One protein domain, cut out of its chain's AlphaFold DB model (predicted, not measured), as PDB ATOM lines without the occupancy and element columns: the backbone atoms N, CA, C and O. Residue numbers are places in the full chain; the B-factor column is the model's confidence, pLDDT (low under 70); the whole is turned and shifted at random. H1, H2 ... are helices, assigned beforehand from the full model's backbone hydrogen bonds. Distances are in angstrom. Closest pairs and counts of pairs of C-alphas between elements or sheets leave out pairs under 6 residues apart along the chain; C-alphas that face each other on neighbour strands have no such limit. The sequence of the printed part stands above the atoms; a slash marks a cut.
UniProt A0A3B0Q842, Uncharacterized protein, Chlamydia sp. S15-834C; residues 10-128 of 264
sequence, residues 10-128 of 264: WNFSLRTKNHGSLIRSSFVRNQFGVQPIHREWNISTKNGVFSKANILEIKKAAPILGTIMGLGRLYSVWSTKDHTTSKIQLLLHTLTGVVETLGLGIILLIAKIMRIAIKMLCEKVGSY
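Overview. This is residues 10 to 128 of the 264 residues of an uncharacterized protein of Chlamydia sp. S15-834C (UniProt A0A3B0Q842). The longest helix, H6, runs as an arm from one end of a helical hairpin, H4 and H5, which makes the core; residues 117 to 128, of which 117 to 125 belong to H6, stick out. H3 makes a corner with H4 at that same end of the hairpin, H2 packs on H4 on the side away from H5, and little H1 sits beyond H2 at the edge, touching no helix. A long unnamed stretch, residues 26 to 51, leads from H2 to H3. The printed part has 119 residues with six named helices, H1 to H6 in that order, and no named strand: the class is all helix. It is compact, with a radius of gyration of the C-alphas of 15.4 A, and elongated, spanning 50 by 31 by 25 A.

Arrangement. Begin at H6, residues 105 to 125. Its residues 105 to 109 touch H3, residues 52 to 61, opposite ways at a steep tilt of 50 degrees; the closest C-alphas, of Ala 61 and Gly 105, are 4.2 A apart. Its residues 105 to 108 touch H5, residues 87 to 101, at 58 degrees, steep and opposite ways, with the C-alphas of Val 99 and Gly 105 closest at 6.7 A. The hub is H4, residues 63 to 78, touching four helices. H4 and H5 form a hairpin, at a shallow tilt of 26 degrees; look at the C-alphas of Thr 67 and Thr 101, the closest, 3.9 A apart. H4 and H6 only just touch, only at their ends, with 3 pairs of C-alphas within 8 A, the closest those of Gly 66 and Gly 105 at 5.5 A. H3 and H4 touch only at the corner, about perpendicular at 80 degrees, with C-alphas 60 and 66 closest at 4.5 A. H2, residues 21 to 25, touches H4 residues 68 to 72; the closest C-alphas, of Ile 23 and Gly 72, are 5.5 A apart. H1, residues 10 to 16, is close to H2 but not clearly touching, C-alphas 16 and 24 being closest at 7.3 A. In all six helices every O i to N i+4 pair is within hydrogen-bond range.

Along the chain. Find C-alpha 105 at (-5.173, -53.905, 37.643); from there H6 runs 29.7 A to C-alpha 125 at (-1.472, -69.088, 62.896). H4, residues 63 to 78, measures 22.3 A, H5, 87 to 101, 20.6 A, and H3, 52 to 61, 14.5 A. H1, 10 to 16, starts at C-alpha 10, (-15.616, -28.679, 47.875); H2 holds 21 to 25.

Size, cuts and confidence. The C-alphas farthest apart, of Arg 15 and Tyr 128, are 52.3 A apart. The printed part has no cut. The link from H2 to H3 is long. Mean pLDDT of the printed part is 73.1; look for values under 70 at residues 39 to 63, 83 to 85, 105 to 106, 109 and 124 to 128.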
ATOM      1  N   TRP A  10     -14.216 -29.022  48.102       86.44
ATOM      2  CA  TRP A  10     -15.616 -28.679  47.875       86.44
ATOM      3  C   TRP A  10     -15.880 -28.343  46.404       86.44
ATOM      4  O   TRP A  10     -16.778 -28.909  45.781       86.44
ATOM      5  N   ASN A  11     -15.042 -27.482  45.817       86.75
ATOM      6  CA  ASN A  11     -15.118 -27.128  44.402       86.75
ATOM      7  C   ASN A  11     -14.897 -28.338  43.493       86.75
ATOM      8  O   ASN A  11     -15.600 -28.462  42.491       86.75
ATOM      9  N   PHE A  12     -13.963 -29.227  43.842       88.69
ATOM     10  CA  PHE A  12     -13.783 -30.490  43.128       88.69
ATOM     11  C   PHE A  12     -15.082 -31.306  43.137       88.69
ATOM     12  O   PHE A  12     -15.617 -31.593  42.071       88.69
ATOM     13  N   SER A  13     -15.633 -31.602  44.320       86.62
ATOM     14  CA  SER A  13     -16.846 -32.420  44.482       86.62
ATOM     15  C   SER A  13     -18.049 -31.843  43.727       86.62
ATOM     16  O   SER A  13     -18.739 -32.548  42.988       86.62
ATOM     17  N   LEU A  14     -18.268 -30.527  43.835       88.19
ATOM     18  CA  LEU A  14     -19.379 -29.849  43.170       88.19
ATOM     19  C   LEU A  14     -19.254 -29.910  41.642       88.19
ATOM     20  O   LEU A  14     -20.232 -30.173  40.942       88.19
ATOM     21  N   ARG A  15     -18.048 -29.679  41.114       86.56
ATOM     22  CA  ARG A  15     -17.789 -29.628  39.667       86.56
ATOM     23  C   ARG A  15     -17.693 -31.010  39.031       86.56
ATOM     24  O   ARG A  15     -17.845 -31.115  37.815       86.56
ATOM     25  N   THR A  16     -17.456 -32.051  39.822       85.94
ATOM     26  CA  THR A  16     -17.364 -33.431  39.337       85.94
ATOM     27  C   THR A  16     -18.610 -34.274  39.619       85.94
ATOM     28  O   THR A  16     -18.697 -35.406  39.144       85.94
ATOM     29  N   LYS A  17     -19.630 -33.709  40.286       83.31
ATOM     30  CA  LYS A  17     -20.902 -34.384  40.611       83.31
ATOM     31  C   LYS A  17     -21.585 -35.023  39.395       83.31
ATOM     32  O   LYS A  17     -22.116 -36.126  39.518       83.31
ATOM     33  N   ASN A  18     -21.521 -34.354  38.244       81.62
ATOM     34  CA  ASN A  18     -22.189 -34.769  37.006       81.62
ATOM     35  C   ASN A  18     -21.275 -35.561  36.052       81.62
ATOM     36  O   ASN A  18     -21.631 -35.754  34.894       81.62
ATOM     37  N   HIS A  19     -20.079 -35.978  36.487       79.69
ATOM     38  CA  HIS A  19     -19.262 -36.885  35.676       79.69
ATOM     39  C   HIS A  19     -19.922 -38.266  35.605       79.69
ATOM     40  O   HIS A  19     -20.612 -38.672  36.543       79.69
ATOM     41  N   GLY A  20     -19.675 -38.993  34.510       76.44
ATOM     42  CA  GLY A  20     -20.175 -40.355  34.332       76.44
ATOM     43  C   GLY A  20     -19.857 -41.234  35.544       76.44
ATOM     44  O   GLY A  20     -18.769 -41.140  36.119       76.44
ATOM     45  N   SER A  21     -20.813 -42.077  35.936       75.94
ATOM     46  CA  SER A  21     -20.767 -42.874  37.172       75.94
ATOM     47  C   SER A  21     -19.486 -43.702  37.304       75.94
ATOM     48  O   SER A  21     -18.918 -43.785  38.391       75.94
ATOM     49  N   LEU A  22     -18.978 -44.235  36.191       73.50
ATOM     50  CA  LEU A  22     -17.746 -45.017  36.140       73.50
ATOM     51  C   LEU A  22     -16.511 -44.183  36.506       73.50
ATOM     52  O   LEU A  22     -15.776 -44.540  37.425       73.50
ATOM     53  N   ILE A  23     -16.320 -43.030  35.862       75.81
ATOM     54  CA  ILE A  23     -15.208 -42.117  36.166       75.81
ATOM     55  C   ILE A  23     -15.359 -41.574  37.589       75.81
ATOM     56  O   ILE A  23     -14.397 -41.559  38.352       75.81
ATOM     57  N   ARG A  24     -16.577 -41.208  37.997       80.88
ATOM     58  CA  ARG A  24     -16.837 -40.709  39.349       80.88
ATOM     59  C   ARG A  24     -16.524 -41.747  40.430       80.88
ATOM     60  O   ARG A  24     -15.982 -41.383  41.467       80.88
ATOM     61  N   SER A  25     -16.801 -43.026  40.181       77.38
ATOM     62  CA  SER A  25     -16.488 -44.118  41.114       77.38
ATOM     63  C   SER A  25     -14.984 -44.349  41.318       77.38
ATOM     64  O   SER A  25     -14.582 -44.995  42.283       77.38
ATOM     65  N   SER A  26     -14.145 -43.808  40.430       82.69
ATOM     66  CA  SER A  26     -12.687 -43.857  40.560       82.69
ATOM     67  C   SER A  26     -12.096 -42.698  41.369       82.69
ATOM     68  O   SER A  26     -10.912 -42.715  41.705       82.69
ATOM     69  N   PHE A  27     -12.905 -41.687  41.703       86.81
ATOM     70  CA  PHE A  27     -12.435 -40.548  42.477       86.81
ATOM     71  C   PHE A  27     -12.180 -40.947  43.923       86.81
ATOM     72  O   PHE A  27     -13.081 -41.317  44.673       86.81
ATOM     73  N   VAL A  28     -10.922 -40.800  44.322       85.94
ATOM     74  CA  VAL A  28     -10.466 -41.059  45.690       85.94
ATOM     75  C   VAL A  28     -10.601 -39.834  46.583       85.94
ATOM     76  O   VAL A  28     -10.373 -39.921  47.782       85.94
ATOM     77  N   ARG A  29     -10.973 -38.681  46.023       86.00
ATOM     78  CA  ARG A  29     -11.191 -37.431  46.753       86.00
ATOM     79  C   ARG A  29     -12.683 -37.163  46.934       86.00
ATOM     80  O   ARG A  29     -13.456 -37.254  45.984       86.00
ATOM     81  N   ASN A  30     -13.076 -36.793  48.145       82.94
ATOM     82  CA  ASN A  30     -14.412 -36.300  48.476       82.94
ATOM     83  C   ASN A  30     -14.322 -34.859  49.017       82.94
ATOM     84  O   ASN A  30     -13.254 -34.250  48.997       82.94
ATOM     85  N   GLN A  31     -15.436 -34.306  49.502       81.31
ATOM     86  CA  GLN A  31     -15.486 -32.951  50.066       81.31
ATOM     87  C   GLN A  31     -14.570 -32.735  51.286       81.31
ATOM     88  O   GLN A  31     -14.196 -31.600  51.564       81.31
ATOM     89  N   PHE A  32     -14.184 -33.811  51.975       80.38
ATOM     90  CA  PHE A  32     -13.345 -33.796  53.172       80.38
ATOM     91  C   PHE A  32     -11.858 -34.034  52.879       80.38
ATOM     92  O   PHE A  32     -11.029 -33.795  53.749       80.38
ATOM     93  N   GLY A  33     -11.500 -34.481  51.671       82.81
ATOM     94  CA  GLY A  33     -10.110 -34.741  51.293       82.81
ATOM     95  C   GLY A  33      -9.922 -36.031  50.514       82.81
ATOM     96  O   GLY A  33     -10.870 -36.607  49.975       82.81
ATOM     97  N   VAL A  34      -8.667 -36.465  50.416       84.88
ATOM     98  CA  VAL A  34      -8.324 -37.769  49.839       84.88
ATOM     99  C   VAL A  34      -8.683 -38.856  50.844       84.88
ATOM    100  O   VAL A  34      -8.317 -38.783  52.014       84.88
ATOM    101  N   GLN A  35      -9.420 -39.860  50.388       82.75
ATOM    102  CA  GLN A  35      -9.803 -41.001  51.201       82.75
ATOM    103  C   GLN A  35      -8.563 -41.803  51.601       82.75
ATOM    104  O   GLN A  35      -7.635 -41.955  50.804       82.75
ATOM    105  N   PRO A  36      -8.524 -42.366  52.812       77.81
ATOM    106  CA  PRO A  36      -7.375 -43.138  53.241       77.81
ATOM    107  C   PRO A  36      -7.278 -44.454  52.458       77.81
ATOM    108  O   PRO A  36      -8.253 -45.195  52.319       77.81
ATOM    109  N   ILE A  37      -6.074 -44.770  51.978       75.56
ATOM    110  CA  ILE A  37      -5.839 -45.899  51.066       75.56
ATOM    111  C   ILE A  37      -6.186 -47.267  51.675       75.56
ATOM    112  O   ILE A  37      -6.586 -48.188  50.964       75.56
ATOM    113  N   HIS A  38      -6.109 -47.408  53.003       70.12
ATOM    114  CA  HIS A  38      -6.425 -48.667  53.677       70.12
ATOM    115  C   HIS A  38      -7.880 -49.107  53.464       70.12
ATOM    116  O   HIS A  38      -8.136 -50.309  53.479       70.12
ATOM    117  N   ARG A  39      -8.816 -48.170  53.232       69.69
ATOM    118  CA  ARG A  39     -10.228 -48.487  52.954       69.69
ATOM    119  C   ARG A  39     -10.407 -49.190  51.614       69.69
ATOM    120  O   ARG A  39     -11.284 -50.030  51.486       69.69
ATOM    121  N   GLU A  40      -9.561 -48.881  50.639       68.12
ATOM    122  CA  GLU A  40      -9.626 -49.483  49.305       68.12
ATOM    123  C   GLU A  40      -8.862 -50.804  49.206       68.12
ATOM    124  O   GLU A  40      -9.104 -51.602  48.306       68.12
ATOM    125  N   TRP A  41      -7.901 -51.023  50.102       64.94
ATOM    126  CA  TRP A  41      -7.070 -52.227  50.140       64.94
ATOM    127  C   TRP A  41      -7.611 -53.296  51.095       64.94
ATOM    128  O   TRP A  41      -6.903 -54.258  51.406       64.94
ATOM    129  N   ASN A  42      -8.829 -53.109  51.601       61.97
ATOM    130  CA  ASN A  42      -9.500 -54.044  52.486       61.97
ATOM    131  C   ASN A  42     -10.735 -54.594  51.765       61.97
ATOM    132  O   ASN A  42     -11.797 -53.974  51.776       61.97
ATOM    133  N   ILE A  43     -10.584 -55.739  51.098       59.34
ATOM    134  CA  ILE A  43     -11.714 -56.433  50.475       59.34
ATOM    135  C   ILE A  43     -12.556 -57.020  51.608       59.34
ATOM    136  O   ILE A  43     -12.055 -57.783  52.436       59.34
ATOM    137  N   SER A  44     -13.833 -56.647  51.671       52.81
ATOM    138  CA  SER A  44     -14.737 -57.181  52.687       52.81
ATOM    139  C   SER A  44     -15.093 -58.628  52.345       52.81
ATOM    140  O   SER A  44     -15.912 -58.897  51.469       52.81
ATOM    141  N   THR A  45     -14.492 -59.571  53.066       50.91
ATOM    142  CA  THR A  45     -14.808 -61.008  52.992       50.91
ATOM    143  C   THR A  45     -16.124 -61.369  53.680       50.91
ATOM    144  O   THR A  45     -16.604 -62.488  53.523       50.91
ATOM    145  N   LYS A  46     -16.745 -60.434  54.416       47.97
ATOM    146  CA  LYS A  46     -17.941 -60.698  55.234       47.97
ATOM    147  C   LYS A  46     -19.211 -60.989  54.425       47.97
ATOM    148  O   LYS A  46     -20.125 -61.593  54.968       47.97
ATOM    149  N   ASN A  47     -19.253 -60.607  53.145       46.34
ATOM    150  CA  ASN A  47     -20.453 -60.709  52.300       46.34
ATOM    151  C   ASN A  47     -20.266 -61.657  51.095       46.34
ATOM    152  O   ASN A  47     -20.982 -61.532  50.105       46.34
ATOM    153  N   GLY A  48     -19.288 -62.569  51.152       45.75
ATOM    154  CA  GLY A  48     -18.986 -63.506  50.063       45.75
ATOM    155  C   GLY A  48     -18.132 -62.910  48.937       45.75
ATOM    156  O   GLY A  48     -18.012 -61.692  48.786       45.75
ATOM    157  N   VAL A  49     -17.505 -63.781  48.138       48.31
ATOM    158  CA  VAL A  49     -16.555 -63.409  47.065       48.31
ATOM    159  C   VAL A  49     -17.225 -62.555  45.978       48.31
ATOM    160  O   VAL A  49     -16.583 -61.656  45.442       48.31
ATOM    161  N   PHE A  50     -18.531 -62.729  45.756       50.12
ATOM    162  CA  PHE A  50     -19.340 -61.998  44.770       50.12
ATOM    163  C   PHE A  50     -20.112 -60.795  45.336       50.12
ATOM    164  O   PHE A  50     -21.026 -60.273  44.700       50.12
ATOM    165  N   SER A  51     -19.746 -60.297  46.520       51.56
ATOM    166  CA  SER A  51     -20.293 -59.032  47.022       51.56
ATOM    167  C   SER A  51     -20.084 -57.897  46.006       51.56
ATOM    168  O   SER A  51     -19.038 -57.810  45.360       51.56
ATOM    169  N   LYS A  52     -21.046 -56.968  45.901       54.81
ATOM    170  CA  LYS A  52     -20.994 -55.808  44.985       54.81
ATOM    171  C   LYS A  52     -19.690 -54.998  45.101       54.81
ATOM    172  O   LYS A  52     -19.229 -54.438  44.108       54.81
ATOM    173  N   ALA A  53     -19.078 -54.971  46.288       55.91
ATOM    174  CA  ALA A  53     -17.772 -54.351  46.521       55.91
ATOM    175  C   ALA A  53     -16.631 -55.092  45.798       55.91
ATOM    176  O   ALA A  53     -15.784 -54.458  45.176       55.91
ATOM    177  N   ASN A  54     -16.653 -56.424  45.811       54.94
ATOM    178  CA  ASN A  54     -15.637 -57.286  45.206       54.94
ATOM    179  C   ASN A  54     -15.786 -57.328  43.679       54.94
ATOM    180  O   ASN A  54     -14.793 -57.317  42.960       54.94
ATOM    181  N   ILE A  55     -17.021 -57.261  43.170       59.66
ATOM    182  CA  ILE A  55     -17.300 -57.151  41.729       59.66
ATOM    183  C   ILE A  55     -16.745 -55.841  41.154       59.66
ATOM    184  O   ILE A  55     -16.223 -55.830  40.041       59.66
ATOM    185  N   LEU A  56     -16.809 -54.730  41.898       60.97
ATOM    186  CA  LEU A  56     -16.177 -53.478  41.476       60.97
ATOM    187  C   LEU A  56     -14.648 -53.618  41.391       60.97
ATOM    188  O   LEU A  56     -14.029 -53.042  40.498       60.97
ATOM    189  N   GLU A  57     -14.036 -54.406  42.276       60.91
ATOM    190  CA  GLU A  57     -12.603 -54.709  42.204       60.91
ATOM    191  C   GLU A  57     -12.249 -55.606  41.014       60.91
ATOM    192  O   GLU A  57     -11.247 -55.372  40.345       60.91
ATOM    193  N   ILE A  58     -13.107 -56.574  40.689       62.62
ATOM    194  CA  ILE A  58     -12.966 -57.416  39.494       62.62
ATOM    195  C   ILE A  58     -13.106 -56.562  38.223       62.62
ATOM    196  O   ILE A  58     -12.315 -56.697  37.293       62.62
ATOM    197  N   LYS A  59     -14.040 -55.602  38.197       61.50
ATOM    198  CA  LYS A  59     -14.183 -54.636  37.092       61.50
ATOM    199  C   LYS A  59     -12.944 -53.752  36.921       61.50
ATOM    200  O   LYS A  59     -12.576 -53.455  35.790       61.50
ATOM    201  N   LYS A  60     -12.268 -53.378  38.015       60.25
ATOM    202  CA  LYS A  60     -10.973 -52.668  37.981       60.25
ATOM    203  C   LYS A  60      -9.829 -53.520  37.423       60.25
ATOM    204  O   LYS A  60      -8.841 -52.962  36.956       60.25
ATOM    205  N   ALA A  61      -9.944 -54.846  37.472       59.81
ATOM    206  CA  ALA A  61      -8.934 -55.754  36.937       59.81
ATOM    207  C   ALA A  61      -9.010 -55.914  35.409       59.81
ATOM    208  O   ALA A  61      -8.036 -56.358  34.804       59.81
ATOM    209  N   ALA A  62     -10.121 -55.522  34.773       66.88
ATOM    210  CA  ALA A  62     -10.207 -55.469  33.316       66.88
ATOM    211  C   ALA A  62      -9.285 -54.352  32.783       66.88
ATOM    212  O   ALA A  62      -9.432 -53.216  33.229       66.88
ATOM    213  N   PRO A  63      -8.375 -54.607  31.821       62.06
ATOM    214  CA  PRO A  63      -7.330 -53.650  31.434       62.06
ATOM    215  C   PRO A  63      -7.856 -52.262  31.047       62.06
ATOM    216  O   PRO A  63      -7.363 -51.256  31.542       62.06
ATOM    217  N   ILE A  64      -8.910 -52.199  30.227       70.00
ATOM    218  CA  ILE A  64      -9.484 -50.934  29.735       70.00
ATOM    219  C   ILE A  64     -10.177 -50.159  30.865       70.00
ATOM    220  O   ILE A  64      -9.963 -48.958  31.025       70.00
ATOM    221  N   LEU A  65     -10.989 -50.841  31.681       70.25
ATOM    222  CA  LEU A  65     -11.649 -50.214  32.829       70.25
ATOM    223  C   LEU A  65     -10.631 -49.792  33.889       70.25
ATOM    224  O   LEU A  65     -10.743 -48.696  34.429       70.25
ATOM    225  N   GLY A  66      -9.622 -50.623  34.141       72.38
ATOM    226  CA  GLY A  66      -8.485 -50.322  35.000       72.38
ATOM    227  C   GLY A  66      -7.780 -49.051  34.551       72.38
ATOM    228  O   GLY A  66      -7.582 -48.155  35.370       72.38
ATOM    229  N   THR A  67      -7.528 -48.893  33.247       78.00
ATOM    230  CA  THR A  67      -6.922 -47.669  32.718       78.00
ATOM    231  C   THR A  67      -7.797 -46.436  32.946       78.00
ATOM    232  O   THR A  67      -7.308 -45.423  33.449       78.00
ATOM    233  N   ILE A  68      -9.097 -46.513  32.637       80.38
ATOM    234  CA  ILE A  68     -10.035 -45.391  32.824       80.38
ATOM    235  C   ILE A  68     -10.164 -45.021  34.308       80.38
ATOM    236  O   ILE A  68     -10.166 -43.840  34.662       80.38
ATOM    237  N   MET A  69     -10.238 -46.018  35.189       80.69
ATOM    238  CA  MET A  69     -10.339 -45.802  36.631       80.69
ATOM    239  C   MET A  69      -9.027 -45.274  37.220       80.69
ATOM    240  O   MET A  69      -9.060 -44.353  38.032       80.69
ATOM    241  N   GLY A  70      -7.873 -45.762  36.764       83.56
ATOM    242  CA  GLY A  70      -6.569 -45.220  37.139       83.56
ATOM    243  C   GLY A  70      -6.429 -43.751  36.734       83.56
ATOM    244  O   GLY A  70      -5.997 -42.922  37.536       83.56
ATOM    245  N   LEU A  71      -6.879 -43.390  35.525       84.12
ATOM    246  CA  LEU A  71      -6.864 -42.005  35.046       84.12
ATOM    247  C   LEU A  71      -7.779 -41.109  35.883       84.12
ATOM    248  O   LEU A  71      -7.380 -40.009  36.266       84.12
ATOM    249  N   GLY A  72      -8.988 -41.573  36.201       85.38
ATOM    250  CA  GLY A  72      -9.907 -40.823  37.053       85.38
ATOM    251  C   GLY A  72      -9.396 -40.675  38.492       85.38
ATOM    252  O   GLY A  72      -9.533 -39.599  39.082       85.38
ATOM    253  N   ARG A  73      -8.698 -41.685  39.027       88.25
ATOM    254  CA  ARG A  73      -7.979 -41.596  40.303       88.25
ATOM    255  C   ARG A  73      -6.863 -40.555  40.250       88.25
ATOM    256  O   ARG A  73      -6.856 -39.662  41.095       88.25
ATOM    257  N   LEU A  74      -5.966 -40.610  39.261       87.81
ATOM    258  CA  LEU A  74      -4.898 -39.611  39.098       87.81
ATOM    259  C   LEU A  74      -5.479 -38.204  38.972       87.81
ATOM    260  O   LEU A  74      -5.012 -37.281  39.639       87.81
ATOM    261  N   TYR A  75      -6.530 -38.052  38.167       87.56
ATOM    262  CA  TYR A  75      -7.235 -36.787  38.033       87.56
ATOM    263  C   TYR A  75      -7.719 -36.283  39.396       87.56
ATOM    264  O   TYR A  75      -7.381 -35.176  39.792       87.56
ATOM    265  N   SER A  76      -8.427 -37.116  40.159       87.44
ATOM    266  CA  SER A  76      -8.957 -36.760  41.480       87.44
ATOM    267  C   SER A  76      -7.879 -36.402  42.513       87.44
ATOM    268  O   SER A  76      -8.080 -35.516  43.352       87.44
ATOM    269  N   VAL A  77      -6.725 -37.068  42.454       87.19
ATOM    270  CA  VAL A  77      -5.585 -36.828  43.347       87.19
ATOM    271  C   VAL A  77      -4.966 -35.458  43.075       87.19
ATOM    272  O   VAL A  77      -4.818 -34.669  44.012       87.19
ATOM    273  N   TRP A  78      -4.667 -35.166  41.808       86.38
ATOM    274  CA  TRP A  78      -3.870 -34.010  41.388       86.38
ATOM    275  C   TRP A  78      -4.691 -32.777  41.001       86.38
ATOM    276  O   TRP A  78      -4.129 -31.707  40.784       86.38
ATOM    277  N   SER A  79      -6.018 -32.880  40.914       85.12
ATOM    278  CA  SER A  79      -6.852 -31.768  40.454       85.12
ATOM    279  C   SER A  79      -7.057 -30.649  41.478       85.12
ATOM    280  O   SER A  79      -7.642 -29.633  41.114       85.12
ATOM    281  N   THR A  80      -6.640 -30.808  42.737       84.12
ATOM    282  CA  THR A  80      -6.971 -29.869  43.824       84.12
ATOM    283  C   THR A  80      -5.723 -29.361  44.539       84.12
ATOM    284  O   THR A  80      -4.916 -30.170  44.985       84.12
ATOM    285  N   LYS A  81      -5.640 -28.040  44.759       77.19
ATOM    286  CA  LYS A  81      -4.530 -27.336  45.444       77.19
ATOM    287  C   LYS A  81      -4.474 -27.527  46.970       77.19
ATOM    288  O   LYS A  81      -3.927 -26.694  47.688       77.19
ATOM    289  N   ASP A  82      -5.095 -28.572  47.503       72.19
ATOM    290  CA  ASP A  82      -5.273 -28.700  48.948       72.19
ATOM    291  C   ASP A  82      -4.024 -29.273  49.638       72.19
ATOM    292  O   ASP A  82      -3.656 -30.432  49.438       72.19
ATOM    293  N   HIS A  83      -3.388 -28.457  50.480       62.16
ATOM    294  CA  HIS A  83      -2.171 -28.795  51.224       62.16
ATOM    295  C   HIS A  83      -2.426 -29.580  52.519       62.16
ATOM    296  O   HIS A  83      -1.474 -30.023  53.156       62.16
ATOM    297  N   THR A  84      -3.689 -29.767  52.912       65.50
ATOM    298  CA  THR A  84      -4.055 -30.488  54.146       65.50
ATOM    299  C   THR A  84      -3.950 -32.011  54.010       65.50
ATOM    300  O   THR A  84      -4.001 -32.736  55.001       65.50
ATOM    301  N   THR A  85      -3.779 -32.521  52.787       67.06
ATOM    302  CA  THR A  85      -3.691 -33.962  52.525       67.06
ATOM    303  C   THR A  85      -2.302 -34.510  52.875       67.06
ATOM    304  O   THR A  85      -1.281 -33.967  52.452       67.06
ATOM    305  N   SER A  86      -2.250 -35.641  53.590       73.56
ATOM    306  CA  SER A  86      -0.995 -36.347  53.883       73.56
ATOM    307  C   SER A  86      -0.239 -36.696  52.595       73.56
ATOM    308  O   SER A  86      -0.750 -37.414  51.731       73.56
ATOM    309  N   LYS A  87       1.012 -36.228  52.487       74.75
ATOM    310  CA  LYS A  87       1.889 -36.480  51.328       74.75
ATOM    311  C   LYS A  87       2.084 -37.977  51.061       74.75
ATOM    312  O   LYS A  87       2.173 -38.383  49.908       74.75
ATOM    313  N   ILE A  88       2.103 -38.789  52.121       73.06
ATOM    314  CA  ILE A  88       2.239 -40.248  52.028       73.06
ATOM    315  C   ILE A  88       1.006 -40.850  51.346       73.06
ATOM    316  O   ILE A  88       1.141 -41.632  50.409       73.06
ATOM    317  N   GLN A  89      -0.200 -40.446  51.753       73.94
ATOM    318  CA  GLN A  89      -1.437 -40.946  51.143       73.94
ATOM    319  C   GLN A  89      -1.564 -40.513  49.680       73.94
ATOM    320  O   GLN A  89      -1.964 -41.311  48.836       73.94
ATOM    321  N   LEU A  90      -1.170 -39.275  49.366       79.62
ATOM    322  CA  LEU A  90      -1.147 -38.763  47.996       79.62
ATOM    323  C   LEU A  90      -0.216 -39.592  47.096       79.62
ATOM    324  O   LEU A  90      -0.590 -39.957  45.980       79.62
ATOM    325  N   LEU A  91       0.980 -39.921  47.597       77.81
ATOM    326  CA  LEU A  91       1.960 -40.738  46.885       77.81
ATOM    327  C   LEU A  91       1.434 -42.155  46.653       77.81
ATOM    328  O   LEU A  91       1.505 -42.650  45.532       77.81
ATOM    329  N   LEU A  92       0.852 -42.786  47.674       78.69
ATOM    330  CA  LEU A  92       0.312 -44.142  47.560       78.69
ATOM    331  C   LEU A  92      -0.865 -44.223  46.572       78.69
ATOM    332  O   LEU A  92      -0.933 -45.157  45.771       78.69
ATOM    333  N   HIS A  93      -1.759 -43.232  46.573       83.25
ATOM    334  CA  HIS A  93      -2.850 -43.143  45.592       83.25
ATOM    335  C   HIS A  93      -2.351 -42.873  44.178       83.25
ATOM    336  O   HIS A  93      -2.878 -43.441  43.225       83.25
ATOM    337  N   THR A  94      -1.312 -42.049  44.038       83.25
ATOM    338  CA  THR A  94      -0.668 -41.809  42.743       83.25
ATOM    339  C   THR A  94      -0.028 -43.089  42.216       83.25
ATOM    340  O   THR A  94      -0.274 -43.454  41.073       83.25
ATOM    341  N   LEU A  95       0.732 -43.807  43.048       80.31
ATOM    342  CA  LEU A  95       1.365 -45.071  42.672       80.31
ATOM    343  C   LEU A  95       0.320 -46.114  42.259       80.31
ATOM    344  O   LEU A  95       0.447 -46.732  41.206       80.31
ATOM    345  N   THR A  96      -0.741 -46.263  43.056       80.94
ATOM    346  CA  THR A  96      -1.825 -47.210  42.758       80.94
ATOM    347  C   THR A  96      -2.529 -46.838  41.458       80.94
ATOM    348  O   THR A  96      -2.735 -47.693  40.604       80.94
ATOM    349  N   GLY A  97      -2.831 -45.554  41.267       83.25
ATOM    350  CA  GLY A  97      -3.429 -45.076  40.031       83.25
ATOM    351  C   GLY A  97      -2.526 -45.286  38.812       83.25
ATOM    352  O   GLY A  97      -3.034 -45.680  37.773       83.25
ATOM    353  N   VAL A  98      -1.203 -45.109  38.924       83.31
ATOM    354  CA  VAL A  98      -0.261 -45.371  37.818       83.31
ATOM    355  C   VAL A  98      -0.297 -46.849  37.428       83.31
ATOM    356  O   VAL A  98      -0.428 -47.172  36.249       83.31
ATOM    357  N   VAL A  99      -0.265 -47.753  38.407       80.38
ATOM    358  CA  VAL A  99      -0.380 -49.197  38.157       80.38
ATOM    359  C   VAL A  99      -1.717 -49.538  37.480       80.38
ATOM    360  O   VAL A  99      -1.733 -50.291  36.508       80.38
ATOM    361  N   GLU A 100      -2.827 -48.937  37.919       80.19
ATOM    362  CA  GLU A 100      -4.141 -49.094  37.272       80.19
ATOM    363  C   GLU A 100      -4.150 -48.529  35.841       80.19
ATOM    364  O   GLU A 100      -4.645 -49.193  34.931       80.19
ATOM    365  N   THR A 101      -3.541 -47.357  35.602       80.31
ATOM    366  CA  THR A 101      -3.452 -46.757  34.257       80.31
ATOM    367  C   THR A 101      -2.705 -47.630  33.262       80.31
ATOM    368  O   THR A 101      -3.106 -47.707  32.104       80.31
ATOM    369  N   LEU A 102      -1.670 -48.335  33.724       77.88
ATOM    370  CA  LEU A 102      -0.890 -49.271  32.917       77.88
ATOM    371  C   LEU A 102      -1.660 -50.562  32.581       77.88
ATOM    372  O   LEU A 102      -1.094 -51.465  31.972       77.88
ATOM    373  N   GLY A 103      -2.928 -50.685  32.993       70.62
ATOM    374  CA  GLY A 103      -3.730 -51.890  32.792       70.62
ATOM    375  C   GLY A 103      -3.292 -53.052  33.687       70.62
ATOM    376  O   GLY A 103      -3.784 -54.168  33.541       70.62
ATOM    377  N   LEU A 104      -2.404 -52.803  34.658       75.44
ATOM    378  CA  LEU A 104      -1.893 -53.797  35.607       75.44
ATOM    379  C   LEU A 104      -2.843 -53.985  36.804       75.44
ATOM    380  O   LEU A 104      -2.421 -54.397  37.886       75.44
ATOM    381  N   GLY A 105      -4.141 -53.718  36.618       68.75
ATOM    382  CA  GLY A 105      -5.173 -53.905  37.643       68.75
ATOM    383  C   GLY A 105      -5.213 -55.337  38.186       68.75
ATOM    384  O   GLY A 105      -5.469 -55.541  39.371       68.75
ATOM    385  N   ILE A 106      -4.845 -56.324  37.361       66.00
ATOM    386  CA  ILE A 106      -4.690 -57.722  37.777       66.00
ATOM    387  C   ILE A 106      -3.594 -57.918  38.838       66.00
ATOM    388  O   ILE A 106      -3.785 -58.689  39.775       66.00
ATOM    389  N   ILE A 107      -2.478 -57.182  38.766       72.06
ATOM    390  CA  ILE A 107      -1.398 -57.257  39.762       72.06
ATOM    391  C   ILE A 107      -1.882 -56.704  41.105       72.06
ATOM    392  O   ILE A 107      -1.598 -57.281  42.153       72.06
ATOM    393  N   LEU A 108      -2.659 -55.618  41.084       70.06
ATOM    394  CA  LEU A 108      -3.269 -55.060  42.292       70.06
ATOM    395  C   LEU A 108      -4.311 -56.005  42.893       70.06
ATOM    396  O   LEU A 108      -4.348 -56.159  44.113       70.06
ATOM    397  N   LEU A 109      -5.114 -56.672  42.059       67.31
ATOM    398  CA  LEU A 109      -6.058 -57.687  42.520       67.31
ATOM    399  C   LEU A 109      -5.321 -58.848  43.207       67.31
ATOM    400  O   LEU A 109      -5.667 -59.210  44.332       67.31
ATOM    401  N   ILE A 110      -4.251 -59.361  42.590       72.44
ATOM    402  CA  ILE A 110      -3.394 -60.400  43.182       72.44
ATOM    403  C   ILE A 110      -2.801 -59.913  44.511       72.44
ATOM    404  O   ILE A 110      -2.879 -60.623  45.511       72.44
ATOM    405  N   ALA A 111      -2.262 -58.692  44.570       72.69
ATOM    406  CA  ALA A 111      -1.686 -58.132  45.792       72.69
ATOM    407  C   ALA A 111      -2.712 -58.018  46.934       72.69
ATOM    408  O   ALA A 111      -2.396 -58.318  48.088       72.69
ATOM    409  N   LYS A 112      -3.957 -57.635  46.628       73.06
ATOM    410  CA  LYS A 112      -5.037 -57.579  47.620       73.06
ATOM    411  C   LYS A 112      -5.453 -58.965  48.107       73.06
ATOM    412  O   LYS A 112      -5.584 -59.153  49.317       73.06
ATOM    413  N   ILE A 113      -5.602 -59.934  47.200       71.94
ATOM    414  CA  ILE A 113      -5.897 -61.332  47.551       71.94
ATOM    415  C   ILE A 113      -4.787 -61.890  48.446       71.94
ATOM    416  O   ILE A 113      -5.077 -62.453  49.499       71.94
ATOM    417  N   MET A 114      -3.518 -61.658  48.094       75.00
ATOM    418  CA  MET A 114      -2.365 -62.068  48.899       75.00
ATOM    419  C   MET A 114      -2.378 -61.429  50.288       75.00
ATOM    420  O   MET A 114      -2.134 -62.115  51.276       75.00
ATOM    421  N   ARG A 115      -2.714 -60.139  50.403       73.25
ATOM    422  CA  ARG A 115      -2.820 -59.455  51.701       73.25
ATOM    423  C   ARG A 115      -3.878 -60.095  52.602       73.25
ATOM    424  O   ARG A 115      -3.638 -60.266  53.795       73.25
ATOM    425  N   ILE A 116      -5.032 -60.453  52.045       73.00
ATOM    426  CA  ILE A 116      -6.110 -61.120  52.788       73.00
ATOM    427  C   ILE A 116      -5.704 -62.539  53.149       73.00
ATOM    428  O   ILE A 116      -5.902 -62.939  54.288       73.00
ATOM    429  N   ALA A 117      -5.094 -63.277  52.221       73.88
ATOM    430  CA  ALA A 117      -4.582 -64.614  52.482       73.88
ATOM    431  C   ALA A 117      -3.558 -64.594  53.623       73.88
ATOM    432  O   ALA A 117      -3.677 -65.389  54.546       73.88
ATOM    433  N   ILE A 118      -2.623 -63.636  53.622       78.88
ATOM    434  CA  ILE A 118      -1.665 -63.425  54.715       78.88
ATOM    435  C   ILE A 118      -2.398 -63.069  56.006       78.88
ATOM    436  O   ILE A 118      -2.091 -63.658  57.031       78.88
ATOM    437  N   LYS A 119      -3.384 -62.163  55.985       73.62
ATOM    438  CA  LYS A 119      -4.159 -61.807  57.184       73.62
ATOM    439  C   LYS A 119      -4.901 -63.016  57.763       73.62
ATOM    440  O   LYS A 119      -4.787 -63.272  58.951       73.62
ATOM    441  N   MET A 120      -5.576 -63.797  56.922       70.06
ATOM    442  CA  MET A 120      -6.261 -65.034  57.304       70.06
ATOM    443  C   MET A 120      -5.277 -66.083  57.835       70.06
ATOM    444  O   MET A 120      -5.563 -66.761  58.819       70.06
ATOM    445  N   LEU A 121      -4.102 -66.207  57.212       73.88
ATOM    446  CA  LEU A 121      -3.041 -67.098  57.670       73.88
ATOM    447  C   LEU A 121      -2.484 -66.623  59.018       73.88
ATOM    448  O   LEU A 121      -2.315 -67.435  59.914       73.88
ATOM    449  N   CYS A 122      -2.264 -65.321  59.199       72.00
ATOM    450  CA  CYS A 122      -1.820 -64.710  60.449       72.00
ATOM    451  C   CYS A 122      -2.877 -64.792  61.551       72.00
ATOM    452  O   CYS A 122      -2.500 -64.938  62.700       72.00
ATOM    453  N   GLU A 123      -4.172 -64.739  61.247       70.94
ATOM    454  CA  GLU A 123      -5.242 -64.961  62.229       70.94
ATOM    455  C   GLU A 123      -5.309 -66.442  62.632       70.94
ATOM    456  O   GLU A 123      -5.406 -66.768  63.813       70.94
ATOM    457  N   LYS A 124      -5.165 -67.355  61.665       66.88
ATOM    458  CA  LYS A 124      -5.207 -68.806  61.898       66.88
ATOM    459  C   LYS A 124      -3.944 -69.344  62.585       66.88
ATOM    460  O   LYS A 124      -4.033 -70.251  63.407       66.88
ATOM    461  N   VAL A 125      -2.778 -68.776  62.279       65.75
ATOM    462  CA  VAL A 125      -1.472 -69.088  62.896       65.75
ATOM    463  C   VAL A 125      -1.241 -68.250  64.163       65.75
ATOM    464  O   VAL A 125      -0.558 -68.687  65.084       65.75
ATOM    465  N   GLY A 126      -1.861 -67.072  64.257       53.34
ATOM    466  CA  GLY A 126      -1.782 -66.137  65.385       53.34
ATOM    467  C   GLY A 126      -2.455 -66.624  66.663       53.34
ATOM    468  O   GLY A 126      -2.207 -66.052  67.719       53.34
ATOM    469  N   SER A 127      -3.184 -67.743  66.612       52.88
ATOM    470  CA  SER A 127      -3.512 -68.504  67.822       52.88
ATOM    471  C   SER A 127      -2.261 -69.082  68.519       52.88
ATOM    472  O   SER A 127      -2.371 -69.536  69.654       52.88
ATOM    473  N   TYR A 128      -1.078 -69.026  67.882       50.97
ATOM    474  CA  TYR A 128       0.222 -69.393  68.460       50.97
ATOM    475  C   TYR A 128       1.339 -68.341  68.321       50.97
ATOM    476  O   TYR A 128       2.444 -68.589  68.803       50.97
TER     477      TYR A 128